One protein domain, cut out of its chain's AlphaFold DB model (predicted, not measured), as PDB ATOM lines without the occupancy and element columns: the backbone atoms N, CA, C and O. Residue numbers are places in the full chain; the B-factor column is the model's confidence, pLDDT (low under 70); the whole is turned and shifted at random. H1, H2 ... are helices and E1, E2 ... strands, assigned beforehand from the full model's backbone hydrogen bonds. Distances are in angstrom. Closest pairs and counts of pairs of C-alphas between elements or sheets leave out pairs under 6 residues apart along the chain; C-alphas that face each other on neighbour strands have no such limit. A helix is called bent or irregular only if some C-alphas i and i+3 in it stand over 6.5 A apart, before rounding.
ATOM      1  N   LEU A   5     -47.652  28.104  30.912       97.00
ATOM      2  CA  LEU A   5     -47.267  29.352  30.252       97.00
ATOM      3  C   LEU A   5     -47.179  30.454  31.313       97.00
ATOM      4  O   LEU A   5     -48.142  30.686  32.038       97.00
ATOM      5  N   LEU A   6     -46.023  31.105  31.409       97.38
ATOM      6  CA  LEU A   6     -45.785  32.222  32.317       97.38
ATOM      7  C   LEU A   6     -45.891  33.562  31.597       97.38
ATOM      8  O   LEU A   6     -46.476  34.496  32.132       97.38
ATOM      9  N   PHE A   7     -45.325  33.663  30.397       97.62
ATOM     10  CA  PHE A   7     -45.269  34.915  29.651       97.62
ATOM     11  C   PHE A   7     -45.217  34.649  28.145       97.62
ATOM     12  O   PHE A   7     -44.548  33.715  27.705       97.62
ATOM     13  N   GLU A   8     -45.913  35.457  27.355       96.94
ATOM     14  CA  GLU A   8     -45.831  35.460  25.892       96.94
ATOM     15  C   GLU A   8     -45.705  36.896  25.406       96.94
ATOM     16  O   GLU A   8     -46.406  37.783  25.896       96.94
ATOM     17  N   PHE A   9     -44.817  37.116  24.443       95.50
ATOM     18  CA  PHE A   9     -44.590  38.427  23.858       95.50
ATOM     19  C   PHE A   9     -44.194  38.329  22.386       95.50
ATOM     20  O   PHE A   9     -43.595  37.343  21.949       95.50
ATOM     21  N   GLY A  10     -44.509  39.378  21.633       92.69
ATOM     22  CA  GLY A  10     -44.132  39.559  20.238       92.69
ATOM     23  C   GLY A  10     -43.072  40.644  20.031       92.69
ATOM     24  O   GLY A  10     -42.809  41.474  20.903       92.69
ATOM     25  N   THR A  11     -42.509  40.648  18.828       87.00
ATOM     26  CA  THR A  11     -41.674  41.707  18.245       87.00
ATOM     27  C   THR A  11     -42.148  42.009  16.828       87.00
ATOM     28  O   THR A  11     -42.952  41.264  16.264       87.00
ATOM     29  N   GLU A  12     -41.617  43.064  16.209       77.25
ATOM     30  CA  GLU A  12     -41.750  43.258  14.763       77.25
ATOM     31  C   GLU A  12     -41.082  42.080  14.038       77.25
ATOM     32  O   GLU A  12     -39.862  42.003  13.930       77.25
ATOM     33  N   GLY A  13     -41.894  41.104  13.634       78.19
ATOM     34  CA  GLY A  13     -41.445  39.917  12.919       78.19
ATOM     35  C   GLY A  13     -41.191  38.682  13.776       78.19
ATOM     36  O   GLY A  13     -40.759  37.696  13.219       78.19
ATOM     37  N   GLY A  14     -41.470  38.651  15.083       89.50
ATOM     38  CA  GLY A  14     -41.167  37.466  15.897       89.50
ATOM     39  C   GLY A  14     -41.857  37.434  17.252       89.50
ATOM     40  O   GLY A  14     -42.815  38.163  17.503       89.50
ATOM     41  N   GLY A  15     -41.381  36.559  18.134       94.25
ATOM     42  CA  GLY A  15     -41.885  36.468  19.499       94.25
ATOM     43  C   GLY A  15     -41.372  35.250  20.249       94.25
ATOM     44  O   GLY A  15     -40.701  34.382  19.683       94.25
ATOM     45  N   ALA A  16     -41.704  35.182  21.533       97.12
ATOM     46  CA  ALA A  16     -41.363  34.048  22.371       97.12
ATOM     47  C   ALA A  16     -42.438  33.740  23.415       97.12
ATOM     48  O   ALA A  16     -43.242  34.585  23.813       97.12
ATOM     49  N   ARG A  17     -42.413  32.488  23.867       98.00
ATOM     50  CA  ARG A  17     -43.208  31.960  24.973       98.00
ATOM     51  C   ARG A  17     -42.284  31.434  26.052       98.00
ATOM     52  O   ARG A  17     -41.350  30.686  25.772       98.00
ATOM     53  N   VAL A  18     -42.601  31.777  27.287       98.31
ATOM     54  CA  VAL A  18     -41.841  31.434  28.483       98.31
ATOM     55  C   VAL A  18     -42.692  30.504  29.328       98.31
ATOM     56  O   VAL A  18     -43.794  30.865  29.742       98.31
ATOM     57  N   PHE A  19     -42.197  29.301  29.585       98.31
ATOM     58  CA  PHE A  19     -42.917  28.258  30.303       98.31
ATOM     59  C   PHE A  19     -42.210  27.878  31.599       98.31
ATOM     60  O   PHE A  19     -40.991  27.738  31.617       98.31
ATOM     61  N   LYS A  20     -42.982  27.601  32.650       98.00
ATOM     62  CA  LYS A  20     -42.523  26.883  33.839       98.00
ATOM     63  C   LYS A  20     -42.603  25.382  33.598       98.00
ATOM     64  O   LYS A  20     -43.651  24.867  33.193       98.00
ATOM     65  N   LEU A  21     -41.508  24.686  33.860       97.06
ATOM     66  CA  LEU A  21     -41.424  23.233  33.826       97.06
ATOM     67  C   LEU A  21     -41.756  22.623  35.204       97.06
ATOM     68  O   LEU A  21     -41.733  23.330  36.215       97.06
ATOM     69  N   PRO A  22     -42.057  21.309  35.280       94.94
ATOM     70  CA  PRO A  22     -42.405  20.643  36.543       94.94
ATOM     71  C   PRO A  22     -41.332  20.702  37.641       94.94
ATOM     72  O   PRO A  22     -41.651  20.535  38.814       94.94
ATOM     73  N   ASP A  23     -40.071  20.918  37.277       94.81
ATOM     74  CA  ASP A  23     -38.930  21.060  38.188       94.81
ATOM     75  C   ASP A  23     -38.644  22.525  38.574       94.81
ATOM     76  O   ASP A  23     -37.594  22.820  39.142       94.81
ATOM     77  N   ASN A  24     -39.591  23.430  38.300       94.19
ATOM     78  CA  ASN A  24     -39.508  24.885  38.465       94.19
ATOM     79  C   ASN A  24     -38.498  25.599  37.556       94.19
ATOM     80  O   ASN A  24     -38.392  26.823  37.652       94.19
ATOM     81  N   GLN A  25     -37.822  24.893  36.646       97.94
ATOM     82  CA  GLN A  25     -37.023  25.555  35.621       97.94
ATOM     83  C   GLN A  25     -37.917  26.313  34.643       97.94
ATOM     84  O   GLN A  25     -39.105  26.012  34.480       97.94
ATOM     85  N   VAL A  26     -37.333  27.296  33.968       98.38
ATOM     86  CA  VAL A  26     -38.020  28.094  32.957       98.38
ATOM     87  C   VAL A  26     -37.433  27.818  31.582       98.38
ATOM     88  O   VAL A  26     -36.220  27.846  31.399       98.38
ATOM     89  N   LEU A  27     -38.310  27.554  30.619       98.31
ATOM     90  CA  LEU A  27     -37.978  27.359  29.213       98.31
ATOM     91  C   LEU A  27     -38.523  28.534  28.404       98.31
ATOM     92  O   LEU A  27     -39.737  28.729  28.343       98.31
ATOM     93  N   GLU A  28     -37.642  29.267  27.738       98.00
ATOM     94  CA  GLU A  28     -38.019  30.181  26.664       98.00
ATOM     95  C   GLU A  28     -37.978  29.440  25.327       98.00
ATOM     96  O   GLU A  28     -36.986  28.783  25.013       98.00
ATOM     97  N   MET A  29     -39.039  29.572  24.534       97.56
ATOM     98  CA  MET A  29     -39.105  29.117  23.147       97.56
ATOM     99  C   MET A  29     -39.476  30.305  22.264       97.56
ATOM    100  O   MET A  29     -40.541  30.890  22.467       97.56
ATOM    101  N   GLY A  30     -38.646  30.643  21.282       95.44
ATOM    102  CA  GLY A  30     -38.879  31.812  20.436       95.44
ATOM    103  C   GLY A  30     -38.602  31.583  18.961       95.44
ATOM    104  O   GLY A  30     -38.011  30.575  18.560       95.44
ATOM    105  N   SER A  31     -39.076  32.526  18.149       92.25
ATOM    106  CA  SER A  31     -38.855  32.550  16.709       92.25
ATOM    107  C   SER A  31     -38.687  33.971  16.174       92.25
ATOM    108  O   SER A  31     -39.358  34.896  16.628       92.25
ATOM    109  N   SER A  32     -37.812  34.129  15.177       85.44
ATOM    110  CA  SER A  32     -37.550  35.401  14.492       85.44
ATOM    111  C   SER A  32     -38.535  35.723  13.365       85.44
ATOM    112  O   SER A  32     -38.288  36.696  12.666       85.44
ATOM    113  N   GLY A  33     -39.553  34.868  13.140       78.75
ATOM    114  CA  GLY A  33     -40.622  34.930  12.116       78.75
ATOM    115  C   GLY A  33     -40.206  35.047  10.644       78.75
ATOM    116  O   GLY A  33     -41.024  34.730   9.782       78.75
ATOM    117  N   GLY A  34     -38.935  35.345  10.365       71.12
ATOM    118  CA  GLY A  34     -38.340  35.425   9.034       71.12
ATOM    119  C   GLY A  34     -38.821  36.642   8.245       71.12
ATOM    120  O   GLY A  34     -39.908  37.170   8.473       71.12
ATOM    121  N   MET A  35     -38.018  37.073   7.278       67.75
ATOM    122  CA  MET A  35     -38.471  37.983   6.229       67.75
ATOM    123  C   MET A  35     -38.186  37.340   4.878       67.75
ATOM    124  O   MET A  35     -37.067  36.918   4.593       67.75
ATOM    125  N   LEU A  36     -39.233  37.239   4.065       58.53
ATOM    126  CA  LEU A  36     -39.111  36.934   2.647       58.53
ATOM    127  C   LEU A  36     -38.963  38.283   1.945       58.53
ATOM    128  O   LEU A  36     -39.972  38.904   1.615       58.53
ATOM    129  N   ASP A  37     -37.733  38.775   1.818       58.22
ATOM    130  CA  ASP A  37     -37.445  39.835   0.853       58.22
ATOM    131  C   ASP A  37     -37.119  39.178  -0.495       58.22
ATOM    132  O   ASP A  37     -36.559  38.079  -0.544       58.22
ATOM    133  N   ASP A  38     -37.489  39.829  -1.593       58.66
ATOM    134  CA  ASP A  38     -37.444  39.278  -2.954       58.66
ATOM    135  C   ASP A  38     -35.998  39.005  -3.448       58.66
ATOM    136  O   ASP A  38     -35.808  38.399  -4.507       58.66
ATOM    137  N   GLU A  39     -34.975  39.417  -2.683       63.00
ATOM    138  CA  GLU A  39     -33.548  39.285  -3.017       63.00
ATOM    139  C   GLU A  39     -32.723  38.400  -2.050       63.00
ATOM    140  O   GLU A  39     -31.737  37.806  -2.492       63.00
ATOM    141  N   GLU A  40     -33.125  38.228  -0.781       61.16
ATOM    142  CA  GLU A  40     -32.484  37.324   0.194       61.16
ATOM    143  C   GLU A  40     -33.527  36.739   1.169       61.16
ATOM    144  O   GLU A  40     -34.259  37.469   1.835       61.16
ATOM    145  N   GLU A  41     -33.585  35.406   1.292       58.31
ATOM    146  CA  GLU A  41     -34.381  34.755   2.340       58.31
ATOM    147  C   GLU A  41     -33.672  34.947   3.693       58.31
ATOM    148  O   GLU A  41     -32.608  34.359   3.900       58.31
ATOM    149  N   ASP A  42     -34.246  35.714   4.631       67.62
ATOM    150  CA  ASP A  42     -33.831  35.636   6.040       67.62
ATOM    151  C   ASP A  42     -34.592  34.473   6.693       67.62
ATOM    152  O   ASP A  42     -35.798  34.587   6.966       67.62
ATOM    153  N   PRO A  43     -33.942  33.311   6.895       75.81
ATOM    154  CA  PRO A  43     -34.635  32.120   7.338       75.81
ATOM    155  C   PRO A  43     -35.176  32.312   8.750       75.81
ATOM    156  O   PRO A  43     -34.508  32.848   9.637       75.81
ATOM    157  N   VAL A  44     -36.368  31.766   8.989       84.00
ATOM    158  CA  VAL A  44     -36.944  31.677  10.331       84.00
ATOM    159  C   VAL A  44     -35.957  30.965  11.253       84.00
ATOM    160  O   VAL A  44     -35.650  29.784  11.075       84.00
ATOM    161  N   ARG A  45     -35.474  31.673  12.274       86.56
ATOM    162  CA  ARG A  45     -34.668  31.091  13.345       86.56
ATOM    163  C   ARG A  45     -35.581  30.757  14.504       86.56
ATOM    164  O   ARG A  45     -36.446  31.552  14.862       86.56
ATOM    165  N   THR A  46     -35.372  29.591  15.092       92.62
ATOM    166  CA  THR A  46     -36.041  29.163  16.320       92.62
ATOM    167  C   THR A  46     -34.999  28.879  17.382       92.62
ATOM    168  O   THR A  46     -33.921  28.369  17.065       92.62
ATOM    169  N   TRP A  47     -35.316  29.168  18.636       94.19
ATOM    170  CA  TRP A  47     -34.429  28.881  19.757       94.19
ATOM    171  C   TRP A  47     -35.190  28.343  20.958       94.19
ATOM    172  O   TRP A  47     -36.386  28.585  21.126       94.19
ATOM    173  N   GLU A  48     -34.442  27.634  21.797       97.38
ATOM    174  CA  GLU A  48     -34.868  27.162  23.104       97.38
ATOM    175  C   GLU A  48     -33.755  27.458  24.108       97.38
ATOM    176  O   GLU A  48     -32.593  27.113  23.874       97.38
ATOM    177  N   VAL A  49     -34.094  28.121  25.214       97.75
ATOM    178  CA  VAL A  49     -33.126  28.475  26.259       97.75
ATOM    179  C   VAL A  49     -33.706  28.148  27.627       97.75
ATOM    180  O   VAL A  49     -34.853  28.471  27.929       97.75
ATOM    181  N   MET A  50     -32.889  27.495  28.453       98.19
ATOM    182  CA  MET A  50     -33.244  27.070  29.803       98.19
ATOM    183  C   MET A  50     -32.696  28.031  30.855       98.19
ATOM    184  O   MET A  50     -31.531  28.430  30.806       98.19
ATOM    185  N   PHE A  51     -33.523  28.329  31.850       98.38
ATOM    186  CA  PHE A  51     -33.218  29.184  32.988       98.38
ATOM    187  C   PHE A  51     -33.580  28.475  34.291       98.38
ATOM    188  O   PHE A  51     -34.448  27.603  34.332       98.38
ATOM    189  N   ILE A  52     -32.899  28.864  35.368       97.88
ATOM    190  CA  ILE A  52     -33.098  28.272  36.696       97.88
ATOM    191  C   ILE A  52     -34.511  28.568  37.217       97.88
ATOM    192  O   ILE A  52     -35.141  27.684  37.785       97.88
ATOM    193  N   ASP A  53     -35.002  29.789  36.999       97.69
ATOM    194  CA  ASP A  53     -36.341  30.251  37.364       97.69
ATOM    195  C   ASP A  53     -36.730  31.488  36.526       97.69
ATOM    196  O   ASP A  53     -35.978  31.942  35.653       97.69
ATOM    197  N   PHE A  54     -37.918  32.041  36.793       97.81
ATOM    198  CA  PHE A  54     -38.434  33.201  36.067       97.81
ATOM    199  C   PHE A  54     -37.693  34.503  36.391       97.81
ATOM    200  O   PHE A  54     -37.544  35.343  35.510       97.81
ATOM    201  N   GLU A  55     -37.195  34.693  37.616       97.56
ATOM    202  CA  GLU A  55     -36.447  35.907  37.970       97.56
ATOM    203  C   GLU A  55     -35.126  35.985  37.197       97.56
ATOM    204  O   GLU A  55     -34.756  37.046  36.684       97.56
ATOM    205  N   HIS A  56     -34.435  34.850  37.052       98.12
ATOM    206  CA  HIS A  56     -33.232  34.745  36.233       98.12
ATOM    207  C   HIS A  56     -33.532  35.020  34.759       98.12
ATOM    208  O   HIS A  56     -32.772  35.751  34.116       98.12
ATOM    209  N   TRP A  57     -34.637  34.475  34.239       98.25
ATOM    210  CA  TRP A  57     -35.099  34.761  32.883       98.25
ATOM    211  C   TRP A  57     -35.397  36.256  32.693       98.25
ATOM    212  O   TRP A  57     -34.833  36.883  31.800       98.25
ATOM    213  N   TRP A  58     -36.194  36.864  33.575       97.75
ATOM    214  CA  TRP A  58     -36.594  38.271  33.468       97.75
ATOM    215  C   TRP A  58     -35.398  39.220  33.543       97.75
ATOM    216  O   TRP A  58     -35.255  40.140  32.735       97.75
ATOM    217  N   LYS A  59     -34.472  38.954  34.470       97.19
ATOM    218  CA  LYS A  59     -33.221  39.708  34.568       97.19
ATOM    219  C   LYS A  59     -32.392  39.585  33.293       97.19
ATOM    220  O   LYS A  59     -31.834  40.587  32.841       97.19
ATOM    221  N   HIS A  60     -32.286  38.382  32.730       97.44
ATOM    222  CA  HIS A  60     -31.599  38.167  31.460       97.44
ATOM    223  C   HIS A  60     -32.273  38.948  30.325       97.44
ATOM    224  O   HIS A  60     -31.584  39.689  29.629       97.44
ATOM    225  N   PHE A  61     -33.600  38.860  30.207       96.50
ATOM    226  CA  PHE A  61     -34.403  39.558  29.204       96.50
ATOM    227  C   PHE A  61     -34.193  41.078  29.246       96.50
ATOM    228  O   PHE A  61     -33.826  41.673  28.231       96.50
ATOM    229  N   ILE A  62     -34.323  41.711  30.418       95.38
ATOM    230  CA  ILE A  62     -34.083  43.157  30.560       95.38
ATOM    231  C   ILE A  62     -32.624  43.509  30.247       95.38
ATOM    232  O   ILE A  62     -32.357  44.489  29.556       95.38
ATOM    233  N   THR A  63     -31.663  42.722  30.743       95.00
ATOM    234  CA  THR A  63     -30.232  43.034  30.580       95.00
ATOM    235  C   THR A  63     -29.791  42.932  29.122       95.00
ATOM    236  O   THR A  63     -29.053  43.796  28.657       95.00
ATOM    237  N   GLN A  64     -30.232  41.898  28.401       94.69
ATOM    238  CA  GLN A  64     -29.900  41.710  26.984       94.69
ATOM    239  C   GLN A  64     -30.482  42.821  26.108       94.69
ATOM    240  O   GLN A  64     -29.811  43.290  25.194       94.69
ATOM    241  N   ASN A  65     -31.707  43.265  26.402       90.94
ATOM    242  CA  ASN A  65     -32.417  44.239  25.572       90.94
ATOM    243  C   ASN A  65     -32.185  45.703  25.994       90.94
ATOM    244  O   ASN A  65     -32.529  46.623  25.253       90.94
ATOM    245  N   GLY A  66     -31.597  45.964  27.166       89.56
ATOM    246  CA  GLY A  66     -31.330  47.326  27.635       89.56
ATOM    247  C   GLY A  66     -32.615  48.149  27.736       89.56
ATOM    248  O   GLY A  66     -33.608  47.673  28.253       89.56
ATOM    249  N   SER A  67     -32.652  49.381  27.227       83.88
ATOM    250  CA  SER A  67     -33.889  50.181  27.222       83.88
ATOM    251  C   SER A  67     -34.935  49.719  26.198       83.88
ATOM    252  O   SER A  67     -36.035  50.267  26.190       83.88
ATOM    253  N   PHE A  68     -34.613  48.757  25.324       88.12
ATOM    254  CA  PHE A  68     -35.505  48.332  24.244       88.12
ATOM    255  C   PHE A  68     -36.528  47.271  24.659       88.12
ATOM    256  O   PHE A  68     -37.480  47.040  23.920       88.12
ATOM    257  N   TRP A  69     -36.388  46.653  25.838       91.62
ATOM    258  CA  TRP A  69     -37.321  45.609  26.287       91.62
ATOM    259  C   TRP A  69     -38.774  46.104  26.355       91.62
ATOM    260  O   TRP A  69     -39.692  45.323  26.131       91.62
ATOM    261  N   VAL A  70     -38.990  47.398  26.619       90.69
ATOM    262  CA  VAL A  70     -40.337  47.981  26.715       90.69
ATOM    263  C   VAL A  70     -41.068  47.999  25.369       90.69
ATOM    264  O   VAL A  70     -42.290  48.008  25.355       90.69
ATOM    265  N   TYR A  71     -40.351  47.964  24.241       89.44
ATOM    266  CA  TYR A  71     -40.949  47.997  22.897       89.44
ATOM    267  C   TYR A  71     -41.473  46.633  22.437       89.44
ATOM    268  O   TYR A  71     -42.104  46.538  21.387       89.44
ATOM    269  N   PHE A  72     -41.215  45.576  23.205       91.69
ATOM    270  CA  PHE A  72     -41.821  44.274  22.963       91.69
ATOM    271  C   PHE A  72     -43.315  44.335  23.286       91.69
ATOM    272  O   PHE A  72     -43.741  45.085  24.166       91.69
ATOM    273  N   TYR A  73     -44.098  43.527  22.579       91.12
ATOM    274  CA  TYR A  73     -45.553  43.507  22.694       91.12
ATOM    275  C   TYR A  73     -45.967  42.355  23.611       91.12
ATOM    276  O   TYR A  73     -45.983  41.213  23.148       91.12
ATOM    277  N   PRO A  74     -46.247  42.580  24.907       93.81
ATOM    278  CA  PRO A  74     -46.753  41.515  25.760       93.81
ATOM    279  C   PRO A  74     -48.120  41.042  25.249       93.81
ATOM    280  O   PRO A  74     -48.966  41.844  24.872       93.81
ATOM    281  N   ILE A  75     -48.321  39.727  25.226       93.38
ATOM    282  CA  ILE A  75     -49.549  39.074  24.744       93.38
ATOM    283  C   ILE A  75     -50.263  38.374  25.907       93.38
ATOM    284  O   ILE A  75     -51.489  38.355  25.973       93.38
ATOM    285  N   PHE A  76     -49.497  37.794  26.834       94.31
ATOM    286  CA  PHE A  76     -50.016  37.084  28.001       94.31
ATOM    287  C   PHE A  76     -49.031  37.174  29.172       94.31
ATOM    288  O   PHE A  76     -47.828  37.028  28.960       94.31
ATOM    289  N   MET A  77     -49.524  37.338  30.406       95.12
ATOM    290  CA  MET A  77     -48.718  37.340  31.639       95.12
ATOM    291  C   MET A  77     -49.416  36.575  32.757       95.12
ATOM    292  O   MET A  77     -50.336  37.103  33.363       95.12
ATOM    293  N   HIS A  78     -48.933  35.396  33.125       95.38
ATOM    294  CA  HIS A  78     -49.479  34.621  34.238       95.38
ATOM    295  C   HIS A  78     -49.413  35.386  35.576       95.38
ATOM    296  O   HIS A  78     -48.441  36.088  35.857       95.38
ATOM    297  N   GLU A  79     -50.409  35.197  36.450       94.50
ATOM    298  CA  GLU A  79     -50.507  35.902  37.745       94.50
ATOM    299  C   GLU A  79     -49.250  35.766  38.616       94.50
ATOM    300  O   GLU A  79     -48.842  36.714  39.279       94.50
ATOM    301  N   GLU A  80     -48.598  34.599  38.571       94.62
ATOM    302  CA  GLU A  80     -47.359  34.323  39.318       94.62
ATOM    303  C   GLU A  80     -46.227  35.309  38.982       94.62
ATOM    304  O   GLU A  80     -45.426  35.640  39.854       94.62
ATOM    305  N   VAL A  81     -46.159  35.800  37.739       95.62
ATOM    306  CA  VAL A  81     -45.027  36.610  37.261       95.62
ATOM    307  C   VAL A  81     -45.330  38.099  37.163       95.62
ATOM    308  O   VAL A  81     -44.403  38.912  37.113       95.62
ATOM    309  N   LYS A  82     -46.609  38.487  37.205       95.56
ATOM    310  CA  LYS A  82     -47.025  39.896  37.177       95.56
ATOM    311  C   LYS A  82     -46.328  40.762  38.232       95.56
ATOM    312  O   LYS A  82     -45.887  41.845  37.859       95.56
ATOM    313  N   PRO A  83     -46.162  40.344  39.506       94.75
ATOM    314  CA  PRO A  83     -45.468  41.169  40.499       94.75
ATOM    315  C   PRO A  83     -44.009  41.469  40.126       94.75
ATOM    316  O   PRO A  83     -43.525  42.571  40.382       94.75
ATOM    317  N   ILE A  84     -43.327  40.509  39.490       94.75
ATOM    318  CA  ILE A  84     -41.928  40.640  39.060       94.75
ATOM    319  C   ILE A  84     -41.830  41.661  37.917       94.75
ATOM    320  O   ILE A  84     -41.022  42.587  37.981       94.75
ATOM    321  N   ILE A  85     -42.690  41.529  36.902       95.88
ATOM    322  CA  ILE A  85     -42.709  42.411  35.726       95.88
ATOM    323  C   ILE A  85     -43.162  43.829  36.100       95.88
ATOM    324  O   ILE A  85     -42.540  44.808  35.681       95.88
ATOM    325  N   ARG A  86     -44.214  43.953  36.924       94.88
ATOM    326  CA  ARG A  86     -44.822  45.235  37.321       94.88
ATOM    327  C   ARG A  86     -43.798  46.204  37.896       94.88
ATOM    328  O   ARG A  86     -43.748  47.349  37.465       94.88
ATOM    329  N   SER A  87     -42.945  45.723  38.799       92.31
ATOM    330  CA  SER A  87     -41.882  46.530  39.407       92.31
ATOM    331  C   SER A  87     -40.965  47.171  38.353       92.31
ATOM    332  O   SER A  87     -40.643  48.355  38.434       92.31
ATOM    333  N   SER A  88     -40.588  46.418  37.315       92.69
ATOM    334  CA  SER A  88     -39.730  46.921  36.234       92.69
ATOM    335  C   SER A  88     -40.443  47.922  35.319       92.69
ATOM    336  O   SER A  88     -39.835  48.917  34.925       92.69
ATOM    337  N   VAL A  89     -41.725  47.694  35.010       91.50
ATOM    338  CA  VAL A  89     -42.551  48.614  34.204       91.50
ATOM    339  C   VAL A  89     -42.788  49.932  34.943       91.50
ATOM    340  O   VAL A  89     -42.519  50.998  34.391       91.50
ATOM    341  N   GLU A  90     -43.197  49.877  36.212       90.88
ATOM    342  CA  GLU A  90     -43.409  51.068  37.045       90.88
ATOM    343  C   GLU A  90     -42.115  51.876  37.208       90.88
ATOM    344  O   GLU A  90     -42.115  53.104  37.076       90.88
ATOM    345  N   GLN A  91     -40.987  51.191  37.426       90.00
ATOM    346  CA  GLN A  91     -39.679  51.836  37.472       90.00
ATOM    347  C   GLN A  91     -39.356  52.546  36.152       90.00
ATOM    348  O   GLN A  91     -38.952  53.711  36.184       90.00
ATOM    349  N   TYR A  92     -39.553  51.888  35.006       89.12
ATOM    350  CA  TYR A  92     -39.302  52.486  33.695       89.12
ATOM    351  C   TYR A  92     -40.151  53.742  33.461       89.12
ATOM    352  O   TYR A  92     -39.603  54.786  33.101       89.12
ATOM    353  N   ILE A  93     -41.458  53.673  33.733       86.50
ATOM    354  CA  ILE A  93     -42.390  54.802  33.592       86.50
ATOM    355  C   ILE A  93     -41.964  55.969  34.491       86.50
ATOM    356  O   ILE A  93     -41.889  57.111  34.041       86.50
ATOM    357  N   SER A  94     -41.603  55.700  35.751       87.25
ATOM    358  CA  SER A  94     -41.163  56.757  36.674       87.25
ATOM    359  C   SER A  94     -39.908  57.503  36.200       87.25
ATOM    360  O   SER A  94     -39.757  58.691  36.481       87.25
ATOM    361  N   GLN A  95     -39.008  56.816  35.489       86.94
ATOM    362  CA  GLN A  95     -37.731  57.368  35.034       86.94
ATOM    363  C   GLN A  95     -37.851  58.121  33.706       86.94
ATOM    364  O   GLN A  95     -37.111  59.079  33.488       86.94
ATOM    365  N   ASN A  96     -38.764  57.695  32.829       83.88
ATOM    366  CA  ASN A  96     -38.870  58.192  31.453       83.88
ATOM    367  C   ASN A  96     -40.136  59.039  31.201       83.88
ATOM    368  O   ASN A  96     -40.242  59.670  30.151       83.88
ATOM    369  N   GLY A  97     -41.055  59.114  32.171       70.62
ATOM    370  CA  GLY A  97     -42.361  59.774  32.052       70.62
ATOM    371  C   GLY A  97     -43.464  58.803  31.615       70.62
ATOM    372  O   GLY A  97     -43.178  57.719  31.128       70.62
ATOM    373  N   SER A  98     -44.736  59.174  31.795       61.31
ATOM    374  CA  SER A  98     -45.893  58.348  31.393       61.31
ATOM    375  C   SER A  98     -46.221  58.419  29.896       61.31
ATOM    376  O   SER A  98     -46.993  57.607  29.406       61.31
ATOM    377  N   ASP A  99     -45.637  59.376  29.171       55.75
ATOM    378  CA  ASP A  99     -45.907  59.651  27.749       55.75
ATOM    379  C   ASP A  99     -45.042  58.815  26.776       55.75
ATOM    380  O   ASP A  99     -44.913  59.166  25.604       55.75
ATOM    381  N   VAL A 100     -44.439  57.698  27.213       56.69
ATOM    382  CA  VAL A 100     -43.554  56.869  26.351       56.69
ATOM    383  C   VAL A 100     -44.315  56.083  25.262       56.69
ATOM    384  O   VAL A 100     -43.710  55.361  24.471       56.69
ATOM    385  N   GLY A 101     -45.632  56.280  25.149       61.78
ATOM    386  CA  GLY A 101     -46.449  55.869  24.006       61.78
ATOM    387  C   GLY A 101     -47.136  54.511  24.159       61.78
ATOM    388  O   GLY A 101     -47.164  53.921  25.235       61.78
ATOM    389  N   HIS A 102     -47.684  54.009  23.047       65.81
ATOM    390  CA  HIS A 102     -48.508  52.790  22.975       65.81
ATOM    391  C   HIS A 102     -47.872  51.536  23.590       65.81
ATOM    392  O   HIS A 102     -48.581  50.632  24.016       65.81
ATOM    393  N   HIS A 103     -46.545  51.469  23.683       76.38
ATOM    394  CA  HIS A 103     -45.872  50.296  24.228       76.38
ATOM    395  C   HIS A 103     -46.152  50.111  25.724       76.38
ATOM    396  O   HIS A 103     -46.505  49.012  26.134       76.38
ATOM    397  N   THR A 104     -46.072  51.168  26.543       81.69
ATOM    398  CA  THR A 104     -46.350  51.055  27.988       81.69
ATOM    399  C   THR A 104     -47.816  50.737  28.276       81.69
ATOM    400  O   THR A 104     -48.088  50.020  29.237       81.69
ATOM    401  N   GLU A 105     -48.741  51.191  27.424       84.25
ATOM    402  CA  GLU A 105     -50.176  50.888  27.536       84.25
ATOM    403  C   GLU A 105     -50.444  49.377  27.428       84.25
ATOM    404  O   GLU A 105     -51.208  48.834  28.223       84.25
ATOM    405  N   GLU A 106     -49.769  48.674  26.511       87.12
ATOM    406  CA  GLU A 106     -49.890  47.214  26.352       87.12
ATOM    407  C   GLU A 106     -49.337  46.450  27.569       87.12
ATOM    408  O   GLU A 106     -49.938  45.478  28.041       87.12
ATOM    409  N   TRP A 107     -48.216  46.916  28.137       91.62
ATOM    410  CA  TRP A 107     -47.670  46.360  29.381       91.62
ATOM    411  C   TRP A 107     -48.631  46.542  30.550       91.62
ATOM    412  O   TRP A 107     -48.917  45.578  31.261       91.62
ATOM    413  N   GLU A 108     -49.152  47.752  30.746       89.94
ATOM    414  CA  GLU A 108     -50.137  48.028  31.790       89.94
ATOM    415  C   GLU A 108     -51.428  47.233  31.571       89.94
ATOM    416  O   GLU A 108     -51.984  46.704  32.536       89.94
ATOM    417  N   HIS A 109     -51.882  47.093  30.323       88.88
ATOM    418  CA  HIS A 109     -53.049  46.291  29.983       88.88
ATOM    419  C   HIS A 109     -52.863  44.841  30.433       88.88
ATOM    420  O   HIS A 109     -53.643  44.373  31.259       88.88
ATOM    421  N   CYS A 110     -51.799  44.164  29.983       90.00
ATOM    422  CA  CYS A 110     -51.503  42.776  30.362       90.00
ATOM    423  C   CYS A 110     -51.276  42.592  31.869       90.00
ATOM    424  O   CYS A 110     -51.643  41.568  32.446       90.00
ATOM    425  N   LEU A 111     -50.676  43.580  32.537       92.00
ATOM    426  CA  LEU A 111     -50.462  43.537  33.983       92.00
ATOM    427  C   LEU A 111     -51.775  43.616  34.771       92.00
ATOM    428  O   LEU A 111     -51.854  43.065  35.874       92.00
ATOM    429  N   ASN A 112     -52.784  44.302  34.238       89.50
ATOM    430  CA  ASN A 112     -54.037  44.594  34.934       89.50
ATOM    431  C   ASN A 112     -55.221  43.733  34.469       89.50
ATOM    432  O   ASN A 112     -56.244  43.718  35.150       89.50
ATOM    433  N   SER A 113     -55.115  43.024  33.346       84.88
ATOM    434  CA  SER A 113     -56.165  42.126  32.868       84.88
ATOM    435  C   SER A 113     -56.159  40.809  33.641       84.88
ATOM    436  O   SER A 113     -55.128  40.157  33.772       84.88
TER     437      SER A 113
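AT A GLANCE: This is residues 5 to 113 of the 117 residues of an uncharacterized protein of Sphingobacteriales bacterium UPWRP_1 (UniProt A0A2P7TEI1). A twisted wall of five antiparallel strands has helix H1 over one face, the other face bare, while the helical hairpin of H2 and H3 sits at the E5 end, where H3 packs along edge strand E5. Between E3 and E4 the chain runs on past the sheet as a long loop, residues 32 to 45, whose C-alphas lie 13 to 31 A from the mean of all C-alphas. The printed part has 109 residues, with named elements in the order E1 E2 E3 E4 H1 E5 H2 H3, and the sheet's order is E4 - E3 - E2 - E1 - E5. The class is mixed, helices and strands; the whole is compact, with a radius of gyration of the C-alphas of 14.9 A and spans of 44 by 40 by 25 A.

IN THESE COORDINATES: Find C-alpha 5 at (-47.267, 29.352, 30.252); from there E1 runs through residues 5 to 11, 18.1 A long. E2, residues 14 to 20, measures 20.9 A, and E3, residues 26 to 31, 16.9 A. After the loop, E4 takes residues 46 to 51, 16.9 A. H1, residues 54 to 71, starts at C-alpha 54 at (-38.434, 33.201, 36.067) and measures 20.0 A; it is irregular, with C-alphas 64 and 67 9.4 A apart and a kink of 102 degrees near residue 65. E5 follows at residues 73 to 77, 11.3 A, then H2, residues 82 to 96, 20.8 A. H3, residues 102 to 112, 15.5 A, ends at C-alpha 112 at (-54.037, 44.594, 34.934).

HOW THE PARTS SIT: E1 E2 E3 E4 form a meander, each strand the antiparallel neighbour of the one before. Look for N 9 and O 16 at 3.0 A between E1 and E2, N 17 and O 29 at 2.8 A between E2 and E3, and N 28 and O 49 at 2.9 A between E3 and E4. E5 is the antiparallel neighbour of E1, with N 10 and O 73 within hydrogen-bond range at 2.8 A. H1 is on the sheet at a height of 10.4 A, two layers with the helix on one face, and runs along the strands. H3 only grazes the sheet; the closest C-alphas of E5 and H3, Pro 74 and Trp 107, are 6.1 A apart. H2 and H3 touch as a helical hairpin, closest at C-alphas 82 and 111, 5.9 A, at 32 degrees, a shallow tilt only just short of steep. In H3 every O i to N i+4 pair is within hydrogen-bond range; H1 has 9 of 14 and H2 9 of 11.

THE WHOLE: The C-alphas farthest apart, Asp 23 and Glu 39, are 45.4 A apart. The printed part has no cut, and the long link is E3 to E4. Look for pLDDT under 70 at residues 35 to 42 and 98 to 102.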